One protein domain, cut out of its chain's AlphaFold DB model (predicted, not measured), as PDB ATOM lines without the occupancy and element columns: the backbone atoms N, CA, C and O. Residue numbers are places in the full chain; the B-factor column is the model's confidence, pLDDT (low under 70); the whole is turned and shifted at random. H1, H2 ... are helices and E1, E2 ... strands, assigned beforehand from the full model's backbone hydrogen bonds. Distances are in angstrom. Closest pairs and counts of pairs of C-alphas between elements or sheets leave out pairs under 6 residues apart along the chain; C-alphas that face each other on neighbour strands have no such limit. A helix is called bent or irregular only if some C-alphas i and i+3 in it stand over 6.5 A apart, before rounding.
ATOM      1  N   SER A  24      95.852 145.015 179.928       79.19
ATOM      2  CA  SER A  24      95.938 144.007 180.980       79.19
ATOM      3  C   SER A  24      94.536 143.605 181.441       79.19
ATOM      4  O   SER A  24      93.679 144.468 181.640       79.19
ATOM      5  N   TYR A  25      94.315 142.310 181.644       81.25
ATOM      6  CA  TYR A  25      93.062 141.797 182.185       81.25
ATOM      7  C   TYR A  25      93.160 141.602 183.703       81.25
ATOM      8  O   TYR A  25      94.211 141.266 184.244       81.25
ATOM      9  N   SER A  26      92.039 141.812 184.386       83.94
ATOM     10  CA  SER A  26      91.867 141.599 185.818       83.94
ATOM     11  C   SER A  26      90.940 140.403 185.988       83.94
ATOM     12  O   SER A  26      89.757 140.473 185.654       83.94
ATOM     13  N   ILE A  27      91.481 139.296 186.501       84.50
ATOM     14  CA  ILE A  27      90.748 138.029 186.649       84.50
ATOM     15  C   ILE A  27      89.479 138.230 187.492       84.50
ATOM     16  O   ILE A  27      88.412 137.750 187.115       84.50
ATOM     17  N   PHE A  28      89.570 139.015 188.570       85.06
ATOM     18  CA  PHE A  28      88.435 139.338 189.436       85.06
ATOM     19  C   PHE A  28      87.295 140.027 188.679       85.06
ATOM     20  O   PHE A  28      86.148 139.589 188.763       85.06
ATOM     21  N   LYS A  29      87.600 141.061 187.882       86.75
ATOM     22  CA  LYS A  29      86.585 141.732 187.053       86.75
ATOM     23  C   LYS A  29      85.999 140.771 186.021       86.75
ATOM     24  O   LYS A  29      84.782 140.707 185.871       86.75
ATOM     25  N   CYS A  30      86.839 139.968 185.373       86.50
ATOM     26  CA  CYS A  30      86.379 138.996 184.389       86.50
ATOM     27  C   CYS A  30      85.370 137.995 184.981       86.50
ATOM     28  O   CYS A  30      84.361 137.715 184.337       86.50
ATOM     29  N   LEU A  31      85.597 137.487 186.198       87.44
ATOM     30  CA  LEU A  31      84.675 136.562 186.869       87.44
ATOM     31  C   LEU A  31      83.326 137.216 187.196       87.44
ATOM     32  O   LEU A  31      82.290 136.591 186.994       87.44
ATOM     33  N   ILE A  32      83.331 138.478 187.635       86.94
ATOM     34  CA  ILE A  32      82.109 139.226 187.969       86.94
ATOM     35  C   ILE A  32      81.296 139.559 186.710       86.94
ATOM     36  O   ILE A  32      80.073 139.419 186.696       86.94
ATOM     37  N   PHE A  33      81.961 139.988 185.634       88.56
ATOM     38  CA  PHE A  33      81.287 140.421 184.407       88.56
ATOM     39  C   PHE A  33      80.969 139.275 183.437       88.56
ATOM     40  O   PHE A  33      80.149 139.462 182.540       88.56
ATOM     41  N   CYS A  34      81.547 138.082 183.608       88.62
ATOM     42  CA  CYS A  34      81.245 136.924 182.760       88.62
ATOM     43  C   CYS A  34      79.758 136.500 182.828       88.62
ATOM     44  O   CYS A  34      79.131 136.405 181.768       88.62
ATOM     45  N   PRO A  35      79.127 136.354 184.013       89.38
ATOM     46  CA  PRO A  35      77.682 136.132 184.108       89.38
ATOM     47  C   PRO A  35      76.859 137.239 183.435       89.38
ATOM     48  O   PRO A  35      75.910 136.953 182.709       89.38
ATOM     49  N   ILE A  36      77.256 138.505 183.607       88.25
ATOM     50  CA  ILE A  36      76.578 139.660 182.996       88.25
ATOM     51  C   ILE A  36      76.671 139.590 181.464       88.25
ATOM     52  O   ILE A  36      75.695 139.864 180.764       88.25
ATOM     53  N   TYR A  37      77.813 139.163 180.926       88.75
ATOM     54  CA  TYR A  37      77.985 138.916 179.498       88.75
ATOM     55  C   TYR A  37      77.049 137.826 178.977       88.75
ATOM     56  O   TYR A  37      76.408 138.028 177.942       88.75
ATOM     57  N   LEU A  38      76.905 136.710 179.693       89.38
ATOM     58  CA  LEU A  38      75.953 135.664 179.318       89.38
ATOM     59  C   LEU A  38      74.508 136.186 179.343       89.38
ATOM     60  O   LEU A  38      73.772 135.990 178.376       89.38
ATOM     61  N   LEU A  39      74.129 136.946 180.374       88.88
ATOM     62  CA  LEU A  39      72.809 137.581 180.465       88.88
ATOM     63  C   LEU A  39      72.559 138.586 179.329       88.88
ATOM     64  O   LEU A  39      71.450 138.655 178.794       88.88
ATOM     65  N   SER A  40      73.588 139.313 178.882       85.69
ATOM     66  CA  SER A  40      73.479 140.249 177.752       85.69
ATOM     67  C   SER A  40      73.127 139.586 176.420       85.69
ATOM     68  O   SER A  40      72.563 140.236 175.538       85.69
ATOM     69  N   LYS A  41      73.397 138.281 176.270       83.50
ATOM     70  CA  LYS A  41      72.959 137.509 175.099       83.50
ATOM     71  C   LYS A  41      71.454 137.251 175.101       83.50
ATOM     72  O   LYS A  41      70.882 137.121 174.023       83.50
ATOM     73  N   LEU A  42      70.831 137.207 176.279       84.94
ATOM     74  CA  LEU A  42      69.392 136.996 176.441       84.94
ATOM     75  C   LEU A  42      68.622 138.312 176.330       84.94
ATOM     76  O   LEU A  42      67.618 138.375 175.623       84.94
ATOM     77  N   HIS A  43      69.099 139.370 176.996       81.88
ATOM     78  CA  HIS A  43      68.409 140.657 177.004       81.88
ATOM     79  C   HIS A  43      69.358 141.852 176.792       81.88
ATOM     80  O   HIS A  43      70.320 142.015 177.548       81.88
ATOM     81  N   PRO A  44      69.066 142.768 175.843       77.69
ATOM     82  CA  PRO A  44      69.950 143.894 175.535       77.69
ATOM     83  C   PRO A  44      70.169 144.881 176.689       77.69
ATOM     84  O   PRO A  44      71.139 145.632 176.685       77.69
ATOM     85  N   ILE A  45      69.287 144.891 177.692       80.69
ATOM     86  CA  ILE A  45      69.397 145.810 178.835       80.69
ATOM     87  C   ILE A  45      70.710 145.630 179.608       80.69
ATOM     88  O   ILE A  45      71.274 146.610 180.090       80.69
ATOM     89  N   PHE A  46      71.243 144.405 179.656       84.31
ATOM     90  CA  PHE A  46      72.489 144.110 180.357       84.31
ATOM     91  C   PHE A  46      73.725 144.672 179.634       84.31
ATOM     92  O   PHE A  46      74.781 144.780 180.251       84.31
ATOM     93  N   PHE A  47      73.613 145.124 178.373       79.75
ATOM     94  CA  PHE A  47      74.715 145.838 177.714       79.75
ATOM     95  C   PHE A  47      75.082 147.134 178.436       79.75
ATOM     96  O   PHE A  47      76.261 147.480 178.464       79.75
ATOM     97  N   LYS A  48      74.124 147.809 179.089       82.00
ATOM     98  CA  LYS A  48      74.412 148.993 179.917       82.00
ATOM     99  C   LYS A  48      75.316 148.692 181.115       82.00
ATOM    100  O   LYS A  48      75.995 149.594 181.586       82.00
ATOM    101  N   LEU A  49      75.318 147.451 181.605       84.38
ATOM    102  CA  LEU A  49      76.180 147.037 182.716       84.38
ATOM    103  C   LEU A  49      77.596 146.680 182.244       84.38
ATOM    104  O   LEU A  49      78.536 146.759 183.026       84.38
ATOM    105  N   LEU A  50      77.751 146.287 180.976       86.00
ATOM    106  CA  LEU A  50      79.043 145.917 180.384       86.00
ATOM    107  C   LEU A  50      79.774 147.103 179.755       86.00
ATOM    108  O   LEU A  50      81.004 147.097 179.682       86.00
ATOM    109  N   PHE A  51      79.019 148.089 179.270       88.56
ATOM    110  CA  PHE A  51      79.535 149.194 178.479       88.56
ATOM    111  C   PHE A  51      79.097 150.542 179.042       88.56
ATOM    112  O   PHE A  51      77.911 150.812 179.225       88.56
ATOM    113  N   SER A  52      80.068 151.433 179.219       90.94
ATOM    114  CA  SER A  52      79.811 152.853 179.420       90.94
ATOM    115  C   SER A  52      79.563 153.491 178.054       90.94
ATOM    116  O   SER A  52      80.497 153.705 177.278       90.94
ATOM    117  N   ILE A  53      78.291 153.727 177.730       91.44
ATOM    118  CA  ILE A  53      77.876 154.263 176.431       91.44
ATOM    119  C   ILE A  53      77.747 155.785 176.536       91.44
ATOM    120  O   ILE A  53      76.852 156.298 177.206       91.44
ATOM    121  N   LYS A  54      78.621 156.507 175.836       93.94
ATOM    122  CA  LYS A  54      78.533 157.952 175.629       93.94
ATOM    123  C   LYS A  54      77.897 158.212 174.268       93.94
ATOM    124  O   LYS A  54      78.480 157.883 173.240       93.94
ATOM    125  N   ILE A  55      76.713 158.812 174.272       92.69
ATOM    126  CA  ILE A  55      76.000 159.188 173.050       92.69
ATOM    127  C   ILE A  55      76.172 160.689 172.826       92.69
ATOM    128  O   ILE A  55      75.969 161.477 173.750       92.69
ATOM    129  N   SER A  56      76.534 161.085 171.611       92.94
ATOM    130  CA  SER A  56      76.584 162.483 171.196       92.94
ATOM    131  C   SER A  56      75.831 162.710 169.882       92.94
ATOM    132  O   SER A  56      75.630 161.795 169.081       92.94
ATOM    133  N   GLY A  57      75.395 163.953 169.669       86.94
ATOM    134  CA  GLY A  57      74.558 164.331 168.532       86.94
ATOM    135  C   GLY A  57      73.060 164.195 168.808       86.94
ATOM    136  O   GLY A  57      72.635 163.704 169.853       86.94
ATOM    137  N   LYS A  58      72.246 164.687 167.871       77.88
ATOM    138  CA  LYS A  58      70.781 164.680 167.974       77.88
ATOM    139  C   LYS A  58      70.176 163.757 166.922       77.88
ATOM    140  O   LYS A  58      70.477 163.882 165.735       77.88
ATOM    141  N   ILE A  59      69.284 162.873 167.364       76.75
ATOM    142  CA  ILE A  59      68.350 162.139 166.509       76.75
ATOM    143  C   ILE A  59      66.964 162.685 166.831       76.75
ATOM    144  O   ILE A  59      66.351 162.289 167.815       76.75
ATOM    145  N   ASN A  60      66.482 163.629 166.025       72.50
ATOM    146  CA  ASN A  60      65.169 164.233 166.257       72.50
ATOM    147  C   ASN A  60      64.024 163.315 165.794       72.50
ATOM    148  O   ASN A  60      62.901 163.435 166.267       72.50
ATOM    149  N   GLN A  61      64.303 162.416 164.845       82.50
ATOM    150  CA  GLN A  61      63.335 161.497 164.246       82.50
ATOM    151  C   GLN A  61      64.001 160.156 163.952       82.50
ATOM    152  O   GLN A  61      65.200 160.115 163.659       82.50
ATOM    153  N   GLN A  62      63.220 159.072 163.997       86.62
ATOM    154  CA  GLN A  62      63.726 157.744 163.668       86.62
ATOM    155  C   GLN A  62      64.216 157.716 162.209       86.62
ATOM    156  O   GLN A  62      63.439 158.013 161.298       86.62
ATOM    157  N   PRO A  63      65.485 157.355 161.968       90.56
ATOM    158  CA  PRO A  63      66.043 157.361 160.628       90.56
ATOM    159  C   PRO A  63      65.488 156.198 159.805       90.56
ATOM    160  O   PRO A  63      65.446 155.050 160.251       90.56
ATOM    161  N   LYS A  64      65.076 156.485 158.571       94.75
ATOM    162  CA  LYS A  64      64.675 155.502 157.563       94.75
ATOM    163  C   LYS A  64      65.887 154.744 157.027       94.75
ATOM    164  O   LYS A  64      65.763 153.553 156.731       94.75
ATOM    165  N   THR A  65      67.029 155.402 156.825       96.19
ATOM    166  CA  THR A  65      68.243 154.764 156.287       96.19
ATOM    167  C   THR A  65      69.494 155.430 156.848       96.19
ATOM    168  O   THR A  65      69.960 156.451 156.345       96.19
ATOM    169  N   MET A  66      70.061 154.788 157.862       96.94
ATOM    170  CA  MET A  66      71.285 155.219 158.521       96.94
ATOM    171  C   MET A  66      72.482 154.442 157.981       96.94
ATOM    172  O   MET A  66      72.407 153.221 157.833       96.94
ATOM    173  N   ILE A  67      73.606 155.114 157.745       97.31
ATOM    174  CA  ILE A  67      74.885 154.424 157.533       97.31
ATOM    175  C   ILE A  67      75.734 154.435 158.797       97.31
ATOM    176  O   ILE A  67      75.691 155.386 159.576       97.31
ATOM    177  N   CYS A  68      76.505 153.371 158.990       97.00
ATOM    178  CA  CYS A  68      77.371 153.195 160.144       97.00
ATOM    179  C   CYS A  68      78.721 152.598 159.740       97.00
ATOM    180  O   CYS A  68      78.799 151.813 158.790       97.00
ATOM    181  N   ASN A  69      79.781 152.944 160.469       96.00
ATOM    182  CA  ASN A  69      81.033 152.188 160.423       96.00
ATOM    183  C   ASN A  69      80.830 150.826 161.114       96.00
ATOM    184  O   ASN A  69      79.959 150.693 161.976       96.00
ATOM    185  N   SER A  70      81.603 149.812 160.732       92.50
ATOM    186  CA  SER A  70      81.606 148.520 161.420       92.50
ATOM    187  C   SER A  70      82.867 148.420 162.260       92.50
ATOM    188  O   SER A  70      83.989 148.400 161.760       92.50
ATOM    189  N   ALA A  71      82.665 148.375 163.564       89.38
ATOM    190  CA  ALA A  71      83.710 148.359 164.561       89.38
ATOM    191  C   ALA A  71      83.795 146.986 165.221       89.38
ATOM    192  O   ALA A  71      84.860 146.385 165.272       89.38
ATOM    193  N   SER A  72      82.683 146.451 165.721       87.69
ATOM    194  CA  SER A  72      82.700 145.271 166.582       87.69
ATOM    195  C   SER A  72      81.519 144.339 166.339       87.69
ATOM    196  O   SER A  72      80.474 144.706 165.808       87.69
ATOM    197  N   THR A  73      81.643 143.105 166.822       85.19
ATOM    198  CA  THR A  73      80.538 142.135 166.841       85.19
ATOM    199  C   THR A  73      79.370 142.586 167.729       85.19
ATOM    200  O   THR A  73      78.277 142.026 167.641       85.19
ATOM    201  N   PHE A  74      79.579 143.611 168.560       89.69
ATOM    202  CA  PHE A  74      78.561 144.215 169.418       89.69
ATOM    203  C   PHE A  74      77.776 145.362 168.760       89.69
ATOM    204  O   PHE A  74      76.779 145.804 169.333       89.69
ATOM    205  N   ASP A  75      78.137 145.803 167.550       92.50
ATOM    206  CA  ASP A  75      77.504 146.965 166.904       92.50
ATOM    207  C   ASP A  75      75.994 146.783 166.737       92.50
ATOM    208  O   ASP A  75      75.205 147.627 167.152       92.50
ATOM    209  N   ILE A  76      75.584 145.644 166.171       93.19
ATOM    210  CA  ILE A  76      74.172 145.310 165.941       93.19
ATOM    211  C   ILE A  76      73.366 145.317 167.249       93.19
ATOM    212  O   ILE A  76      72.362 146.031 167.305       93.19
ATOM    213  N   PRO A  77      73.728 144.545 168.296       91.19
ATOM    214  CA  PRO A  77      72.936 144.534 169.521       91.19
ATOM    215  C   PRO A  77      72.883 145.901 170.214       91.19
ATOM    216  O   PRO A  77      71.818 146.272 170.707       91.19
ATOM    217  N   ILE A  78      73.975 146.673 170.203       91.38
ATOM    218  CA  ILE A  78      74.011 148.017 170.796       91.38
ATOM    219  C   ILE A  78      73.118 148.986 170.021       91.38
ATOM    220  O   ILE A  78      72.285 149.669 170.611       91.38
ATOM    221  N   LEU A  79      73.228 149.022 168.695       92.62
ATOM    222  CA  LEU A  79      72.390 149.890 167.870       92.62
ATOM    223  C   LEU A  79      70.916 149.494 167.933       92.62
ATOM    224  O   LEU A  79      70.051 150.366 167.971       92.62
ATOM    225  N   LYS A  80      70.614 148.194 167.998       91.94
ATOM    226  CA  LYS A  80      69.247 147.701 168.201       91.94
ATOM    227  C   LYS A  80      68.689 148.169 169.543       91.94
ATOM    228  O   LYS A  80      67.526 148.552 169.605       91.94
ATOM    229  N   TYR A  81      69.513 148.153 170.590       89.31
ATOM    230  CA  TYR A  81      69.148 148.643 171.915       89.31
ATOM    231  C   TYR A  81      68.873 150.153 171.928       89.31
ATOM    232  O   TYR A  81      67.883 150.587 172.507       89.31
ATOM    233  N   ILE A  82      69.724 150.946 171.270       90.50
ATOM    234  CA  ILE A  82      69.643 152.414 171.292       90.50
ATOM    235  C   ILE A  82      68.547 152.944 170.363       90.50
ATOM    236  O   ILE A  82      67.821 153.860 170.732       90.50
ATOM    237  N   LEU A  83      68.437 152.394 169.152       91.62
ATOM    238  CA  LEU A  83      67.599 152.946 168.080       91.62
ATOM    239  C   LEU A  83      66.295 152.171 167.860       91.62
ATOM    240  O   LEU A  83      65.440 152.616 167.096       91.62
ATOM    241  N   GLY A  84      66.160 150.971 168.435       90.50
ATOM    242  CA  GLY A  84      65.020 150.081 168.189       90.50
ATOM    243  C   GLY A  84      64.942 149.523 166.759       90.50
ATOM    244  O   GLY A  84      63.981 148.832 166.417       90.50
ATOM    245  N   ILE A  85      65.939 149.794 165.906       93.38
ATOM    246  CA  ILE A  85      65.979 149.328 164.515       93.38
ATOM    247  C   ILE A  85      66.337 147.838 164.484       93.38
ATOM    248  O   ILE A  85      67.280 147.397 165.137       93.38
ATOM    249  N   LYS A  86      65.571 147.049 163.719       93.81
ATOM    250  CA  LYS A  86      65.750 145.589 163.595       93.81
ATOM    251  C   LYS A  86      66.487 145.166 162.321       93.81
ATOM    252  O   LYS A  86      67.026 144.063 162.292       93.81
ATOM    253  N   ASN A  87      66.504 146.018 161.295       96.19
ATOM    254  CA  ASN A  87      67.068 145.698 159.985       96.19
ATOM    255  C   ASN A  87      68.509 146.210 159.888       96.19
ATOM    256  O   ASN A  87      68.749 147.417 159.963       96.19
ATOM    257  N   PHE A  88      69.450 145.287 159.697       96.75
ATOM    258  CA  PHE A  88      70.879 145.568 159.588       96.75
ATOM    259  C   PHE A  88      71.427 144.925 158.326       96.75
ATOM    260  O   PHE A  88      71.170 143.746 158.075       96.75
ATOM    261  N   TYR A  89      72.201 145.691 157.566       96.88
ATOM    262  CA  TYR A  89      72.791 145.240 156.314       96.88
ATOM    263  C   TYR A  89      74.270 145.605 156.249       96.88
ATOM    264  O   TYR A  89      74.700 146.600 156.827       96.88
ATOM    265  N   PHE A  90      75.041 144.825 155.506       96.06
ATOM    266  CA  PHE A  90      76.442 145.080 155.200       96.06
ATOM    267  C   PHE A  90      76.569 145.424 153.723       96.06
ATOM    268  O   PHE A  90      76.061 144.691 152.873       96.06
ATOM    269  N   LEU A  91      77.244 146.526 153.414       95.31
ATOM    270  CA  LEU A  91      77.535 146.906 152.038       95.31
ATOM    271  C   LEU A  91      78.856 146.266 151.611       95.31
ATOM    272  O   LEU A  91      79.900 146.549 152.191       95.31
ATOM    273  N   ARG A  92      78.824 145.403 150.596       93.19
ATOM    274  CA  ARG A  92      80.025 144.755 150.052       93.19
ATOM    275  C   ARG A  92      79.967 144.805 148.538       93.19
ATOM    276  O   ARG A  92      79.025 144.298 147.938       93.19
ATOM    277  N   CYS A  93      80.964 145.432 147.916       87.38
ATOM    278  CA  CYS A  93      81.059 145.535 146.454       87.38
ATOM    279  C   CYS A  93      79.788 146.115 145.792       87.38
ATOM    280  O   CYS A  93      79.391 145.661 144.726       87.38
ATOM    281  N   GLY A  94      79.123 147.076 146.445       88.62
ATOM    282  CA  GLY A  94      77.877 147.686 145.956       88.62
ATOM    283  C   GLY A  94      76.598 146.881 146.231       88.62
ATOM    284  O   GLY A  94      75.508 147.390 145.990       88.62
ATOM    285  N   ASN A  95      76.713 145.674 146.785       93.38
ATOM    286  CA  ASN A  95      75.591 144.803 147.121       93.38
ATOM    287  C   ASN A  95      75.303 144.805 148.629       93.38
ATOM    288  O   ASN A  95      76.209 144.989 149.447       93.38
ATOM    289  N   PHE A  96      74.043 144.566 148.999       95.56
ATOM    290  CA  PHE A  96      73.625 144.451 150.397       95.56
ATOM    291  C   PHE A  96      73.612 142.995 150.846       95.56
ATOM    292  O   PHE A  96      73.074 142.132 150.158       95.56
ATOM    293  N   TYR A  97      74.145 142.745 152.035       95.50
ATOM    294  CA  TYR A  97      74.165 141.431 152.665       95.50
ATOM    295  C   TYR A  97      73.533 141.494 154.051       95.50
ATOM    296  O   TYR A  97      73.647 142.510 154.740       95.50
ATOM    297  N   ASP A  98      72.874 140.422 154.475       94.56
ATOM    298  CA  ASP A  98      72.407 140.293 155.855       94.56
ATOM    299  C   ASP A  98      73.539 139.846 156.805       94.56
ATOM    300  O   ASP A  98      74.693 139.646 156.415       94.56
ATOM    301  N   LYS A  99      73.202 139.671 158.087       90.12
ATOM    302  CA  LYS A  99      74.128 139.167 159.117       90.12
ATOM    303  C   LYS A  99      74.673 137.758 158.834       90.12
ATOM    304  O   LYS A  99      75.726 137.409 159.358       90.12
ATOM    305  N   ASN A 100      73.955 136.965 158.041       91.12
ATOM    306  CA  ASN A 100      74.316 135.601 157.667       91.12
ATOM    307  C   ASN A 100      75.069 135.557 156.327       91.12
ATOM    308  O   ASN A 100      75.363 134.475 155.832       91.12
ATOM    309  N   GLN A 101      75.416 136.720 155.763       90.25
ATOM    310  CA  GLN A 101      76.107 136.868 154.482       90.25
ATOM    311  C   GLN A 101      75.273 136.456 153.259       90.25
ATOM    312  O   GLN A 101      75.828 136.228 152.185       90.25
ATOM    313  N   PHE A 102      73.945 136.426 153.375       94.56
ATOM    314  CA  PHE A 102      73.060 136.245 152.230       94.56
ATOM    315  C   PHE A 102      72.844 137.564 151.495       94.56
ATOM    316  O   PHE A 102      72.631 138.609 152.111       94.56
ATOM    317  N   LEU A 103      72.882 137.503 150.163       95.75
ATOM    318  CA  LEU A 103      72.626 138.643 149.289       95.75
ATOM    319  C   LEU A 103      71.158 139.084 149.399       95.75
ATOM    320  O   LEU A 103      70.238 138.292 149.195       95.75
ATOM    321  N   ILE A 104      70.940 140.373 149.654       95.62
ATOM    322  CA  ILE A 104      69.621 140.985 149.804       95.62
ATOM    323  C   ILE A 104      69.331 141.888 148.606       95.62
ATOM    324  O   ILE A 104      70.005 142.891 148.385       95.62
ATOM    325  N   LYS A 105      68.274 141.562 147.852       91.06
ATOM    326  CA  LYS A 105      67.846 142.359 146.686       91.06
ATOM    327  C   LYS A 105      67.151 143.667 147.072       91.06
ATOM    328  O   LYS A 105      67.217 144.639 146.326       91.06
ATOM    329  N   ARG A 106      66.460 143.698 148.218       91.19
ATOM    330  CA  ARG A 106      65.680 144.857 148.675       91.19
ATOM    331  C   ARG A 106      65.854 145.076 150.172       91.19
ATOM    332  O   ARG A 106      65.588 144.176 150.962       91.19
ATOM    333  N   ILE A 107      66.263 146.284 150.549       93.44
ATOM    334  CA  ILE A 107      66.372 146.689 151.954       93.44
ATOM    335  C   ILE A 107      64.996 147.056 152.525       93.44
ATOM    336  O   ILE A 107      64.204 147.750 151.882       93.44
ATOM    337  N   THR A 108      64.732 146.627 153.755       95.50
ATOM    338  CA  THR A 108      63.529 146.982 154.518       95.50
ATOM    339  C   THR A 108      63.857 148.142 155.447       95.50
ATOM    340  O   THR A 108      64.816 148.063 156.208       95.50
ATOM    341  N   LYS A 109      63.070 149.222 155.400       95.12
ATOM    342  CA  LYS A 109      63.261 150.422 156.235       95.12
ATOM    343  C   LYS A 109      62.341 150.380 157.471       95.12
ATOM    344  O   LYS A 109      61.258 149.810 157.358       95.12
ATOM    345  N   PRO A 110      62.716 150.982 158.619       95.94
ATOM    346  CA  PRO A 110      63.996 151.638 158.901       95.94
ATOM    347  C   PRO A 110      65.152 150.630 158.966       95.94
ATOM    348  O   PRO A 110      64.951 149.488 159.388       95.94
ATOM    349  N   CYS A 111      66.349 151.030 158.532       96.81
ATOM    350  CA  CYS A 111      67.536 150.172 158.541       96.81
ATOM    351  C   CYS A 111      68.840 150.911 158.832       96.81
ATOM    352  O   CYS A 111      68.948 152.125 158.642       96.81
ATOM    353  N   ILE A 112      69.836 150.124 159.248       97.38
ATOM    354  CA  ILE A 112      71.227 150.545 159.386       97.38
ATOM    355  C   ILE A 112      72.082 149.749 158.403       97.38
ATOM    356  O   ILE A 112      71.981 148.520 158.332       97.38
ATOM    357  N   VAL A 113      72.924 150.446 157.647       97.25
ATOM    358  CA  VAL A 113      73.853 149.852 156.686       97.25
ATOM    359  C   VAL A 113      75.288 150.079 157.150       97.25
ATOM    360  O   VAL A 113      75.746 151.216 157.250       97.25
ATOM    361  N   PHE A 114      76.020 148.995 157.384       97.06
ATOM    362  CA  PHE A 114      77.453 149.015 157.651       97.06
ATOM    363  C   PHE A 114      78.220 149.182 156.339       97.06
ATOM    364  O   PHE A 114      78.353 148.229 155.564       97.06
ATOM    365  N   VAL A 115      78.696 150.399 156.070       95.62
ATOM    366  CA  VAL A 115      79.227 150.779 154.746       95.62
ATOM    367  C   VAL A 115      80.604 150.198 154.437       95.62
ATOM    368  O   VAL A 115      80.930 150.001 153.273       95.62
ATOM    369  N   GLU A 116      81.383 149.861 155.463       91.12
ATOM    370  CA  GLU A 116      82.692 149.209 155.318       91.12
ATOM    371  C   GLU A 116      82.575 147.712 154.987       91.12
ATOM    372  O   GLU A 116      83.543 147.084 154.560       91.12
ATOM    373  N   GLY A 117      81.401 147.114 155.223       88.69
ATOM    374  CA  GLY A 117      81.126 145.696 154.974       88.69
ATOM    375  C   GLY A 117      81.837 144.703 155.907       88.69
ATOM    376  O   GLY A 117      81.497 143.515 155.891       88.69
ATOM    377  N   THR A 118      82.797 145.168 156.712       90.56
ATOM    378  CA  THR A 118      83.605 144.393 157.664       90.56
ATOM    379  C   THR A 118      84.155 145.276 158.781       90.56
ATOM    380  O   THR A 118      84.231 146.492 158.619       90.56
ATOM    381  N   SER A 119      84.563 144.654 159.889       90.44
ATOM    382  CA  SER A 119      85.122 145.350 161.042       90.44
ATOM    383  C   SER A 119      86.582 145.776 160.850       90.44
ATOM    384  O   SER A 119      87.420 145.035 160.316       90.44
ATOM    385  N   THR A 120      86.901 146.966 161.357       90.69
ATOM    386  CA  THR A 120      88.264 147.513 161.448       90.69
ATOM    387  C   THR A 120      88.710 147.658 162.898       90.69
ATOM    388  O   THR A 120      87.953 147.407 163.824       90.69
ATOM    389  N   ASN A 121      89.955 148.066 163.131       89.38
ATOM    390  CA  ASN A 121      90.498 148.297 164.472       89.38
ATOM    391  C   ASN A 121      90.116 149.653 165.102       89.38
ATOM    392  O   ASN A 121      90.790 150.085 166.038       89.38
ATOM    393  N   ASN A 122      89.092 150.345 164.588       89.38
ATOM    394  CA  ASN A 122      88.670 151.693 165.003       89.38
ATOM    395  C   ASN A 122      89.733 152.802 164.903       89.38
ATOM    396  O   ASN A 122      89.541 153.877 165.469       89.38
ATOM    397  N   LYS A 123      90.849 152.593 164.191       90.62
ATOM    398  CA  LYS A 123      91.831 153.662 163.911       90.62
ATOM    399  C   LYS A 123      91.567 154.388 162.596       90.62
ATOM    400  O   LYS A 123      92.087 155.478 162.372       90.62
ATOM    401  N   SER A 124      90.767 153.781 161.736       92.62
ATOM    402  CA  SER A 124      90.466 154.262 160.396       92.62
ATOM    403  C   SER A 124      89.127 153.718 159.931       92.62
ATOM    404  O   SER A 124      88.682 152.687 160.430       92.62
ATOM    405  N   ILE A 125      88.545 154.376 158.936       94.12
ATOM    406  CA  ILE A 125      87.383 153.877 158.199       94.12
ATOM    407  C   ILE A 125      87.860 153.376 156.835       94.12
ATOM    408  O   ILE A 125      88.683 154.031 156.190       94.12
ATOM    409  N   LEU A 126      87.377 152.216 156.398       94.94
ATOM    410  CA  LEU A 126      87.661 151.696 155.059       94.94
ATOM    411  C   LEU A 126      87.081 152.605 153.976       94.94
ATOM    412  O   LEU A 126      86.129 153.356 154.185       94.94
ATOM    413  N   ASN A 127      87.633 152.518 152.778       93.81
ATOM    414  CA  ASN A 127      87.024 153.133 151.622       93.81
ATOM    415  C   ASN A 127      85.695 152.432 151.293       93.81
ATOM    416  O   ASN A 127      85.613 151.202 151.252       93.81
ATOM    417  N   TYR A 128      84.654 153.221 151.041       93.25
ATOM    418  CA  TYR A 128      83.322 152.733 150.694       93.25
ATOM    419  C   TYR A 128      82.670 153.660 149.672       93.25
ATOM    420  O   TYR A 128      82.956 154.855 149.623       93.25
ATOM    421  N   ASN A 129      81.751 153.105 148.881       91.25
ATOM    422  CA  ASN A 129      80.927 153.880 147.964       91.25
ATOM    423  C   ASN A 129      79.447 153.721 148.320       91.25
ATOM    424  O   ASN A 129      78.933 152.606 148.335       91.25
ATOM    425  N   CYS A 130      78.765 154.828 148.603       90.00
ATOM    426  CA  CYS A 130      77.371 154.844 149.039       90.00
ATOM    427  C   CYS A 130      76.484 155.473 147.955       90.00
ATOM    428  O   CYS A 130      76.233 156.674 147.969       90.00
ATOM    429  N   ASN A 131      75.976 154.644 147.040       88.69
ATOM    430  CA  ASN A 131      75.138 155.079 145.910       88.69
ATOM    431  C   ASN A 131      73.627 155.100 146.222       88.69
ATOM    432  O   ASN A 131      72.801 155.032 145.315       88.69
ATOM    433  N   PHE A 132      73.234 155.138 147.495       90.44
ATOM    434  CA  PHE A 132      71.830 155.108 147.910       90.44
ATOM    435  C   PHE A 132      71.499 156.272 148.840       90.44
ATOM    436  O   PHE A 132      72.367 156.824 149.510       90.44
ATOM    437  N   LYS A 133      70.214 156.645 148.883       93.75
ATOM    438  CA  LYS A 133      69.731 157.739 149.733       93.75
ATOM    439  C   LYS A 133      69.834 157.358 151.210       93.75
ATOM    440  O   LYS A 133      69.257 156.348 151.621       93.75
ATOM    441  N   ILE A 134      70.495 158.212 151.981       95.69
ATOM    442  CA  ILE A 134      70.609 158.135 153.439       95.69
ATOM    443  C   ILE A 134      69.904 159.338 154.072       95.69
ATOM    444  O   ILE A 134      69.685 160.351 153.406       95.69
ATOM    445  N   ASP A 135      69.548 159.234 155.345       95.88
ATOM    446  CA  ASP A 135      69.016 160.354 156.134       95.88
ATOM    447  C   ASP A 135      69.791 160.616 157.428       95.88
ATOM    448  O   ASP A 135      69.546 161.597 158.138       95.88
ATOM    449  N   SER A 136      70.748 159.749 157.738       96.75
ATOM    450  CA  SER A 136      71.577 159.872 158.921       96.75
ATOM    451  C   SER A 136      72.866 159.072 158.798       96.75
ATOM    452  O   SER A 136      72.965 158.082 158.066       96.75
ATOM    453  N   VAL A 137      73.855 159.501 159.570       96.75
ATOM    454  CA  VAL A 137      75.113 158.793 159.776       96.75
ATOM    455  C   VAL A 137      75.300 158.521 161.269       96.75
ATOM    456  O   VAL A 137      74.898 159.319 162.124       96.75
ATOM    457  N   CYS A 138      75.902 157.382 161.578       96.50
ATOM    458  CA  CYS A 138      76.262 156.963 162.922       96.50
ATOM    459  C   CYS A 138      77.719 156.513 162.927       96.50
ATOM    460  O   CYS A 138      78.119 155.709 162.091       96.50
ATOM    461  N   CYS A 139      78.511 157.013 163.867       96.31
ATOM    462  CA  CYS A 139      79.832 156.469 164.130       96.31
ATOM    463  C   CYS A 139      79.854 155.813 165.506       96.31
ATOM    464  O   CYS A 139      79.476 156.451 166.485       96.31
ATOM    465  N   ILE A 140      80.327 154.570 165.577       95.31
ATOM    466  CA  ILE A 140      80.578 153.839 166.815       95.31
ATOM    467  C   ILE A 140      82.080 153.646 166.978       95.31
ATOM    468  O   ILE A 140      82.760 153.121 166.091       95.31
ATOM    469  N   LYS A 141      82.583 154.007 168.154       93.81
ATOM    470  CA  LYS A 141      83.947 153.730 168.588       93.81
ATOM    471  C   LYS A 141      83.947 152.970 169.897       93.81
ATOM    472  O   LYS A 141      83.241 153.316 170.834       93.81
ATOM    473  N   TYR A 142      84.824 151.986 169.963       90.88
ATOM    474  CA  TYR A 142      85.131 151.199 171.147       90.88
ATOM    475  C   TYR A 142      86.563 151.472 171.578       90.88
ATOM    476  O   TYR A 142      87.440 151.640 170.727       90.88
ATOM    477  N   THR A 143      86.801 151.412 172.888       87.81
ATOM    478  CA  THR A 143      88.156 151.382 173.452       87.81
ATOM    479  C   THR A 143      88.972 150.200 172.923       87.81
ATOM    480  O   THR A 143      90.158 150.353 172.635       87.81
ATOM    481  N   GLU A 144      88.347 149.027 172.796       83.50
ATOM    482  CA  GLU A 144      88.981 147.794 172.329       83.50
ATOM    483  C   GLU A 144      88.121 147.123 171.263       83.50
ATOM    484  O   GLU A 144      86.896 147.067 171.376       83.50
ATOM    485  N   VAL A 145      88.771 146.599 170.226       86.19
ATOM    486  CA  VAL A 145      88.117 145.905 169.117       86.19
ATOM    487  C   VAL A 145      88.827 144.596 168.842       86.19
ATOM    488  O   VAL A 145      90.056 144.523 168.907       86.19
ATOM    489  N   TYR A 146      88.051 143.574 168.498       87.56
ATOM    490  CA  TYR A 146      88.569 142.307 168.021       87.56
ATOM    491  C   TYR A 146      88.683 142.284 166.497       87.56
ATOM    492  O   TYR A 146      87.676 142.312 165.789       87.56
ATOM    493  N   CYS A 147      89.910 142.187 165.997       85.12
ATOM    494  CA  CYS A 147      90.212 142.048 164.577       85.12
ATOM    495  C   CYS A 147      90.657 140.627 164.208       85.12
ATOM    496  O   CYS A 147      90.246 140.137 163.157       85.12
ATOM    497  N   TYR A 148      91.509 139.995 165.026       83.38
ATOM    498  CA  TYR A 148      91.954 138.597 164.901       83.38
ATOM    499  C   TYR A 148      92.674 138.128 166.180       83.38
ATOM    500  O   TYR A 148      92.988 138.929 167.060       83.38
ATOM    501  N   GLY A 149      92.986 136.831 166.263       84.88
ATOM    502  CA  GLY A 149      93.735 136.223 167.366       84.88
ATOM    503  C   GLY A 149      92.858 135.319 168.229       84.88
ATOM    504  O   GLY A 149      92.008 134.600 167.717       84.88
ATOM    505  N   SER A 150      93.077 135.320 169.545       87.62
ATOM    506  CA  SER A 150      92.242 134.547 170.471       87.62
ATOM    507  C   SER A 150      91.034 135.371 170.907       87.62
ATOM    508  O   SER A 150      91.174 136.336 171.662       87.62
ATOM    509  N   TYR A 151      89.840 134.958 170.474       88.25
ATOM    510  CA  TYR A 151      88.582 135.579 170.897       88.25
ATOM    511  C   TYR A 151      88.393 135.523 172.420       88.25
ATOM    512  O   TYR A 151      87.892 136.473 173.010       88.25
ATOM    513  N   ILE A 152      88.858 134.451 173.072       88.75
ATOM    514  CA  ILE A 152      88.796 134.303 174.534       88.75
ATOM    515  C   ILE A 152      89.653 135.371 175.220       88.75
ATOM    516  O   ILE A 152      89.184 136.017 176.152       88.75
ATOM    517  N   ARG A 153      90.883 135.611 174.738       87.19
ATOM    518  CA  ARG A 153      91.747 136.676 175.284       87.19
ATOM    519  C   ARG A 153      91.134 138.058 175.091       87.19
ATOM    520  O   ARG A 153      91.194 138.879 176.000       87.19
ATOM    521  N   TYR A 154      90.525 138.303 173.931       89.12
ATOM    522  CA  TYR A 154      89.782 139.536 173.695       89.12
ATOM    523  C   TYR A 154      88.606 139.683 174.660       89.12
ATOM    524  O   TYR A 154      88.461 140.733 175.276       89.12
ATOM    525  N   LEU A 155      87.800 138.635 174.836       88.94
ATOM    526  CA  LEU A 155      86.659 138.667 175.742       88.94
ATOM    527  C   LEU A 155      87.112 138.916 177.185       88.94
ATOM    528  O   LEU A 155      86.531 139.755 177.860       88.94
ATOM    529  N   ALA A 156      88.180 138.256 177.638       88.44
ATOM    530  CA  ALA A 156      88.751 138.483 178.963       88.44
ATOM    531  C   ALA A 156      89.253 139.926 179.142       88.44
ATOM    532  O   ALA A 156      89.009 140.529 180.187       88.44
ATOM    533  N   SER A 157      89.908 140.495 178.123       87.81
ATOM    534  CA  SER A 157      90.318 141.906 178.106       87.81
ATOM    535  C   SER A 157      89.107 142.828 178.213       87.81
ATOM    536  O   SER A 157      89.053 143.664 179.113       87.81
ATOM    537  N   LEU A 158      88.089 142.611 177.382       89.12
ATOM    538  CA  LEU A 158      86.856 143.389 177.384       89.12
ATOM    539  C   LEU A 158      86.181 143.334 178.762       89.12
ATOM    540  O   LEU A 158      85.973 144.361 179.392       89.12
ATOM    541  N   LEU A 159      85.931 142.151 179.322       88.19
ATOM    542  CA  LEU A 159      85.279 142.016 180.635       88.19
ATOM    543  C   LEU A 159      86.094 142.596 181.804       88.19
ATOM    544  O   LEU A 159      85.551 142.840 182.878       88.19
ATOM    545  N   SER A 160      87.391 142.815 181.608       86.38
ATOM    546  CA  SER A 160      88.280 143.357 182.633       86.38
ATOM    547  C   SER A 160      88.408 144.877 182.618       86.38
ATOM    548  O   SER A 160      88.879 145.460 183.598       86.38
ATOM    549  N   ASN A 161      88.038 145.524 181.515       84.75
ATOM    550  CA  ASN A 161      88.289 146.939 181.287       84.75
ATOM    551  C   ASN A 161      87.010 147.776 181.379       84.75
ATOM    552  O   ASN A 161      85.891 147.290 181.239       84.75
ATOM    553  N   GLU A 162      87.185 149.079 181.602       76.38
ATOM    554  CA  GLU A 162      86.108 150.058 181.463       76.38
ATOM    555  C   GLU A 162      85.794 150.219 179.973       76.38
ATOM    556  O   GLU A 162      86.379 151.055 179.275       76.38
ATOM    557  N   ASN A 163      84.927 149.351 179.456       84.19
ATOM    558  CA  ASN A 163      84.563 149.350 178.047       84.19
ATOM    559  C   ASN A 163      83.749 150.600 177.736       84.19
ATOM    560  O   ASN A 163      82.549 150.668 178.006       84.19
ATOM    561  N   LYS A 164      84.415 151.606 177.177       91.06
ATOM    562  CA  LYS A 164      83.775 152.845 176.748       91.06
ATOM    563  C   LYS A 164      83.386 152.700 175.287       91.06
ATOM    564  O   LYS A 164      84.194 152.274 174.456       91.06
ATOM    565  N   ILE A 165      82.139 153.046 175.005       93.00
ATOM    566  CA  ILE A 165      81.607 153.131 173.654       93.00
ATOM    567  C   ILE A 165      81.184 154.569 173.427       93.00
ATOM    568  O   ILE A 165      80.360 155.099 174.165       93.00
ATOM    569  N   GLU A 166      81.748 155.194 172.406       94.56
ATOM    570  CA  GLU A 166      81.324 156.506 171.939       94.56
ATOM    571  C   GLU A 166      80.487 156.323 170.676       94.56
ATOM    572  O   GLU A 166      80.928 155.676 169.724       94.56
ATOM    573  N   ILE A 167      79.272 156.865 170.686       95.44
ATOM    574  CA  ILE A 167      78.347 156.796 169.559       95.44
ATOM    575  C   ILE A 167      77.944 158.210 169.176       95.44
ATOM    576  O   ILE A 167      77.303 158.913 169.956       95.44
ATOM    577  N   ASN A 168      78.308 158.606 167.963       96.12
ATOM    578  CA  ASN A 168      78.067 159.939 167.439       96.12
ATOM    579  C   ASN A 168      77.035 159.860 166.319       96.12
ATOM    580  O   ASN A 168      77.185 159.073 165.384       96.12
ATOM    581  N   PHE A 169      76.002 160.694 166.401       95.94
ATOM    582  CA  PHE A 169      74.926 160.749 165.419       95.94
ATOM    583  C   PHE A 169      74.876 162.094 164.707       95.94
ATOM    584  O   PHE A 169      75.051 163.151 165.317       95.94
ATOM    585  N   LYS A 170      74.550 162.063 163.415       95.62
ATOM    586  CA  LYS A 170      74.220 163.266 162.650       95.62
ATOM    587  C   LYS A 170      73.150 162.953 161.610       95.62
ATOM    588  O   LYS A 170      73.294 162.014 160.831       95.62
ATOM    589  N   GLN A 171      72.083 163.747 161.589       95.44
ATOM    590  CA  GLN A 171      71.110 163.733 160.495       95.44
ATOM    591  C   GLN A 171      71.707 164.460 159.293       95.44
ATOM    592  O   GLN A 171      72.146 165.604 159.408       95.44
ATOM    593  N   THR A 172      71.791 163.771 158.161       95.00
ATOM    594  CA  THR A 172      72.429 164.278 156.943       95.00
ATOM    595  C   THR A 172      72.129 163.354 155.772       95.00
ATOM    596  O   THR A 172      71.868 162.165 155.954       95.00
ATOM    597  N   GLN A 173      72.184 163.908 154.566       95.50
ATOM    598  CA  GLN A 173      72.080 163.154 153.318       95.50
ATOM    599  C   GLN A 173      73.455 162.896 152.679       95.50
ATOM    600  O   GLN A 173      73.524 162.165 151.696       95.50
ATOM    601  N   ASP A 174      74.537 163.471 153.225       96.12
ATOM    602  CA  ASP A 174      75.906 163.316 152.720       96.12
ATOM    603  C   ASP A 174      76.620 162.136 153.409       96.12
ATOM    604  O   ASP A 174      76.946 162.226 154.597       96.12
ATOM    605  N   PRO A 175      76.941 161.038 152.696       95.06
ATOM    606  CA  PRO A 175      77.662 159.904 153.271       95.06
ATOM    607  C   PRO A 175      79.061 160.250 153.790       95.06
ATOM    608  O   PRO A 175      79.589 159.530 154.641       95.06
ATOM    609  N   LYS A 176      79.683 161.332 153.296       94.75
ATOM    610  CA  LYS A 176      81.018 161.775 153.735       94.75
ATOM    611  C   LYS A 176      81.005 162.338 155.151       94.75
ATOM    612  O   LYS A 176      82.047 162.387 155.804       94.75
ATOM    613  N   ASP A 177      79.839 162.729 155.659       95.94
ATOM    614  CA  ASP A 177      79.710 163.185 157.037       95.94
ATOM    615  C   ASP A 177      80.042 162.094 158.054       95.94
ATOM    616  O   ASP A 177      80.467 162.444 159.151       95.94
ATOM    617  N   LEU A 178      79.939 160.805 157.701       96.00
ATOM    618  CA  LEU A 178      80.394 159.706 158.558       96.00
ATOM    619  C   LEU A 178      81.873 159.874 158.940       96.00
ATOM    620  O   LEU A 178      82.229 159.763 160.110       96.00
ATOM    621  N   ILE A 179      82.723 160.216 157.968       94.75
ATOM    622  CA  ILE A 179      84.154 160.457 158.190       94.75
ATOM    623  C   ILE A 179      84.332 161.667 159.114       94.75
ATOM    624  O   ILE A 179      85.053 161.573 160.107       94.75
ATOM    625  N   LYS A 180      83.599 162.760 158.860       94.31
ATOM    626  CA  LYS A 180      83.663 163.985 159.676       94.31
ATOM    627  C   LYS A 180      83.253 163.739 161.130       94.31
ATOM    628  O   LYS A 180      83.962 164.168 162.028       94.31
ATOM    629  N   ILE A 181      82.149 163.030 161.385       95.19
ATOM    630  CA  ILE A 181      81.690 162.757 162.762       95.19
ATOM    631  C   ILE A 181      82.555 161.717 163.478       95.19
ATOM    632  O   ILE A 181      82.601 161.678 164.708       95.19
ATOM    633  N   SER A 182      83.219 160.853 162.710       91.62
ATOM    634  CA  SER A 182      84.089 159.833 163.266       91.62
ATOM    635  C   SER A 182      85.432 160.394 163.707       91.62
ATOM    636  O   SER A 182      86.066 159.782 164.551       91.62
ATOM    637  N   ASN A 183      85.922 161.512 163.167       91.88
ATOM    638  CA  ASN A 183      87.321 161.934 163.345       91.88
ATOM    639  C   ASN A 183      88.342 160.805 163.053       91.88
ATOM    640  O   ASN A 183      89.434 160.792 163.621       91.88
ATOM    641  N   LEU A 184      87.982 159.818 162.227       91.56
ATOM    642  CA  LEU A 184      88.859 158.734 161.796       91.56
ATOM    643  C   LEU A 184      89.385 159.043 160.397       91.56
ATOM    644  O   LEU A 184      88.676 159.605 159.561       91.56
ATOM    645  N   LYS A 185      90.629 158.648 160.124       92.62
ATOM    646  CA  LYS A 185      91.186 158.760 158.773       92.62
ATOM    647  C   LYS A 185      90.547 157.705 157.877       92.62
ATOM    648  O   LYS A 185      90.452 156.542 158.271       92.62
ATOM    649  N   GLN A 186      90.133 158.095 156.676       94.25
ATOM    650  CA  GLN A 186      89.730 157.128 155.663       94.25
ATOM    651  C   GLN A 186      90.984 156.535 155.010       94.25
ATOM    652  O   GLN A 186      91.874 157.281 154.603       94.25
ATOM    653  N   VAL A 187      91.069 155.208 154.943       94.69
ATOM    654  CA  VAL A 187      92.169 154.480 154.283       94.69
ATOM    655  C   VAL A 187      91.720 153.952 152.927       94.69
ATOM    656  O   VAL A 187      90.527 153.758 152.705       94.69
ATOM    657  N   LYS A 188      92.664 153.664 152.023       93.75
ATOM    658  CA  LYS A 188      92.337 153.170 150.671       93.75
ATOM    659  C   LYS A 188      91.744 151.753 150.636       93.75
ATOM    660  O   LYS A 188      91.184 151.357 149.618       93.75
ATOM    661  N   PHE A 189      91.902 150.995 151.720       94.62
ATOM    662  CA  PHE A 189      91.479 149.599 151.809       94.62
ATOM    663  C   PHE A 189      89.964 149.450 151.849       94.62
ATOM    664  O   PHE A 189      89.251 150.317 152.339       94.62
ATOM    665  N   THR A 190      89.490 148.304 151.389       94.50
ATOM    666  CA  THR A 190      88.085 147.930 151.276       94.50
ATOM    667  C   THR A 190      87.817 146.602 151.986       94.50
ATOM    668  O   THR A 190      88.716 145.948 152.521       94.50
ATOM    669  N   TYR A 191      86.559 146.161 151.945       92.31
ATOM    670  CA  TYR A 191      86.156 144.823 152.372       92.31
ATOM    671  C   TYR A 191      87.004 143.697 151.741       92.31
ATOM    672  O   TYR A 191      87.358 142.744 152.433       92.31
ATOM    673  N   LYS A 192      87.359 143.807 150.450       93.44
ATOM    674  CA  LYS A 192      88.128 142.769 149.739       93.44
ATOM    675  C   LYS A 192      89.532 142.608 150.317       93.44
ATOM    676  O   LYS A 192      89.981 141.490 150.544       93.44
ATOM    677  N   ASP A 193      90.183 143.721 150.644       93.50
ATOM    678  CA  ASP A 193      91.512 143.714 151.258       93.50
ATOM    679  C   ASP A 193      91.493 143.009 152.624       93.50
ATOM    680  O   ASP A 193      92.443 142.320 152.990       93.50
ATOM    681  N   LYS A 194      90.385 143.105 153.373       91.88
ATOM    682  CA  LYS A 194      90.214 142.342 154.617       91.88
ATOM    683  C   LYS A 194      90.118 140.836 154.357       91.88
ATOM    684  O   LYS A 194      90.657 140.058 155.141       91.88
ATOM    685  N   GLU A 195      89.434 140.406 153.296       91.31
ATOM    686  CA  GLU A 195      89.374 138.984 152.932       91.31
ATOM    687  C   GLU A 195      90.761 138.442 152.583       91.31
ATOM    688  O   GLU A 195      91.127 137.358 153.039       91.31
ATOM    689  N   GLU A 196      91.558 139.207 151.837       92.19
ATOM    690  CA  GLU A 196      92.952 138.863 151.542       92.19
ATOM    691  C   GLU A 196      93.810 138.817 152.806       92.19
ATOM    692  O   GLU A 196      94.531 137.842 153.026       92.19
ATOM    693  N   PHE A 197      93.671 139.809 153.687       91.88
ATOM    694  CA  PHE A 197      94.345 139.821 154.983       91.88
ATOM    695  C   PHE A 197      94.025 138.559 155.796       91.88
ATOM    696  O   PHE A 197      94.923 137.923 156.345       91.88
ATOM    697  N   ASN A 198      92.755 138.148 155.832       89.56
ATOM    698  CA  ASN A 198      92.321 136.955 156.554       89.56
ATOM    699  C   ASN A 198      92.881 135.654 155.955       89.56
ATOM    700  O   ASN A 198      93.107 134.703 156.701       89.56
ATOM    701  N   LYS A 199      93.138 135.596 154.640       90.69
ATOM    702  CA  LYS A 199      93.803 134.441 154.009       90.69
ATOM    703  C   LYS A 199      95.246 134.279 154.487       90.69
ATOM    704  O   LYS A 199      95.696 133.152 154.608       90.69
ATOM    705  N   LEU A 200      95.939 135.373 154.810       88.31
ATOM    706  CA  LEU A 200      97.316 135.344 155.323       88.31
ATOM    707  C   LEU A 200      97.420 134.958 156.806       88.31
ATOM    708  O   LEU A 200      98.525 134.707 157.296       88.31
ATOM    709  N   LEU A 201      96.304 134.996 157.541       84.75
ATOM    710  CA  LEU A 201      96.238 134.572 158.941       84.75
ATOM    711  C   LEU A 201      96.103 133.052 159.094       84.75
ATOM    712  O   LEU A 201      96.404 132.549 160.175       84.75
ATOM    713  N   LYS A 202      95.622 132.370 158.050       75.69
ATOM    714  CA  LYS A 202      95.613 130.909 157.949       75.69
ATOM    715  C   LYS A 202      97.015 130.402 157.626       75.69
ATOM    716  O   LYS A 202      97.316 129.287 158.090       75.69
TER     717      LYS A 202
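Overview. This is residues 24 to 202 of the 202 residues of the protein "Peptidyl-prolyl cis-trans isomerase-like protein" of Nosema ceranae (UniProt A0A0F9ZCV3). One long, strongly twisted sheet of seven strands curls round the short helix H3 on one face, with the short helix H5 over its other face. Beyond the end of the sheet where E1 and E7 begin, H1, H2 and H4 form a small cluster of helices, while the last helix, H6, touches no other helix. The printed part has 179 residues, with six named helices and seven named strands in the order H1 H2 E1 E2 H3 E3 E4 E5 E6 H4 E7 H5 H6. The sheet runs E1 E7 E6 E2 E5 E3 E4 and is mixed, and the class is mixed, helices and strands. The whole is compact, with a radius of gyration of the C-alphas of 16.3 A and spans of 48 by 43 by 30 A.

Along the chain. H1, residues 27 to 42, begins at C-alpha 27 (90.748, 138.029, 186.649) and is 23.7 A long. It has a kink of 30 degrees near residue 35 and is irregular, but only just: C-alphas 32 and 35 are 6.6 A apart. H2 is residues 44 to 50, E1 residues 52 to 56 and E2 residues 65 to 68. H3, residues 75 to 83, is 11.6 A long. E3, residues 87 to 92, is 16.4 A long, E4 is residues 95 to 97, and E5 is residues 111 to 114. E6, residues 136 to 142, is 20.2 A long, and H4, residues 151 to 160, is 14.1 A long. E7, residues 164 to 171, is 23.3 A long and begins at C-alpha 164 (83.775, 152.845, 176.748). H5 is residues 177 to 182. H6, residues 191 to 201, is 15.8 A long and ends at C-alpha 201 (96.238, 134.572, 158.941).

Arrangement. In the sheet, edge strand E1 is parallel to E7, with N 54 and O 165 2.8 A apart. E7 and E6 are antiparallel at 169 degrees, with N 141 and O 166 at 2.8 A. E6 and E2 are parallel, with N 138 and O 67 at 2.8 A. E2 and E5 are parallel, with N 113 and O 66 at 2.8 A. E5 and E3 are parallel, with N 114 and O 89 at 2.8 A. E3 and edge strand E4 form an antiparallel hairpin, with N 90 and O 97 at 2.8 A; these N and O pairs are within hydrogen-bond range. E2, H3 and E3 make a split strand-helix-strand unit, two strands running the same way with E5 between them, and its crossover is right-handed. H3 and H5 are on opposite faces of the sheet, which gives three layers. H5 lies over E6 at a height over the sheet of 7.7 A and runs along the strands, at 20 degrees to E6 on the local plane. H2 touches H3, the closest C-alphas being those of Pro 44 and Tyr 81, 6.0 A apart. H1 and H2 form a helical hairpin; residues 33 to 40 of H1 touch H2 at a shallow tilt of 11 degrees, opposite ways, with C-alphas 40 and 46 closest at 4.8 A. Residues 27 to 34 of H1 touch H4 about perpendicular, at 73 degrees, with C-alphas 30 and 159 closest at 4.9 A. H6 is not on the sheet; its closest C-alpha to E3 is that of Tyr 191, 6.6 A from that of Arg 92. In H3, H4, H5 and H6 every O i to N i+4 pair is within hydrogen-bond range, against 9 of 12 in H1 and 1 of 3 in H2, where 4 of 4 O i to N i+3 pairs are.

Size, cuts and confidence. The two C-alphas farthest apart, those of Phe 28 and Asn 131, are 48.2 A apart. The printed part has no cut and ends at residue 202, the chain's last. The links E4 to E5 and E5 to E6 are long, with 13 and 21 residues; in the second, residues 124 to 125 pair parallel with residues 185 to 186. The mean pLDDT of the printed part is 90.6, and no printed residue is under 70.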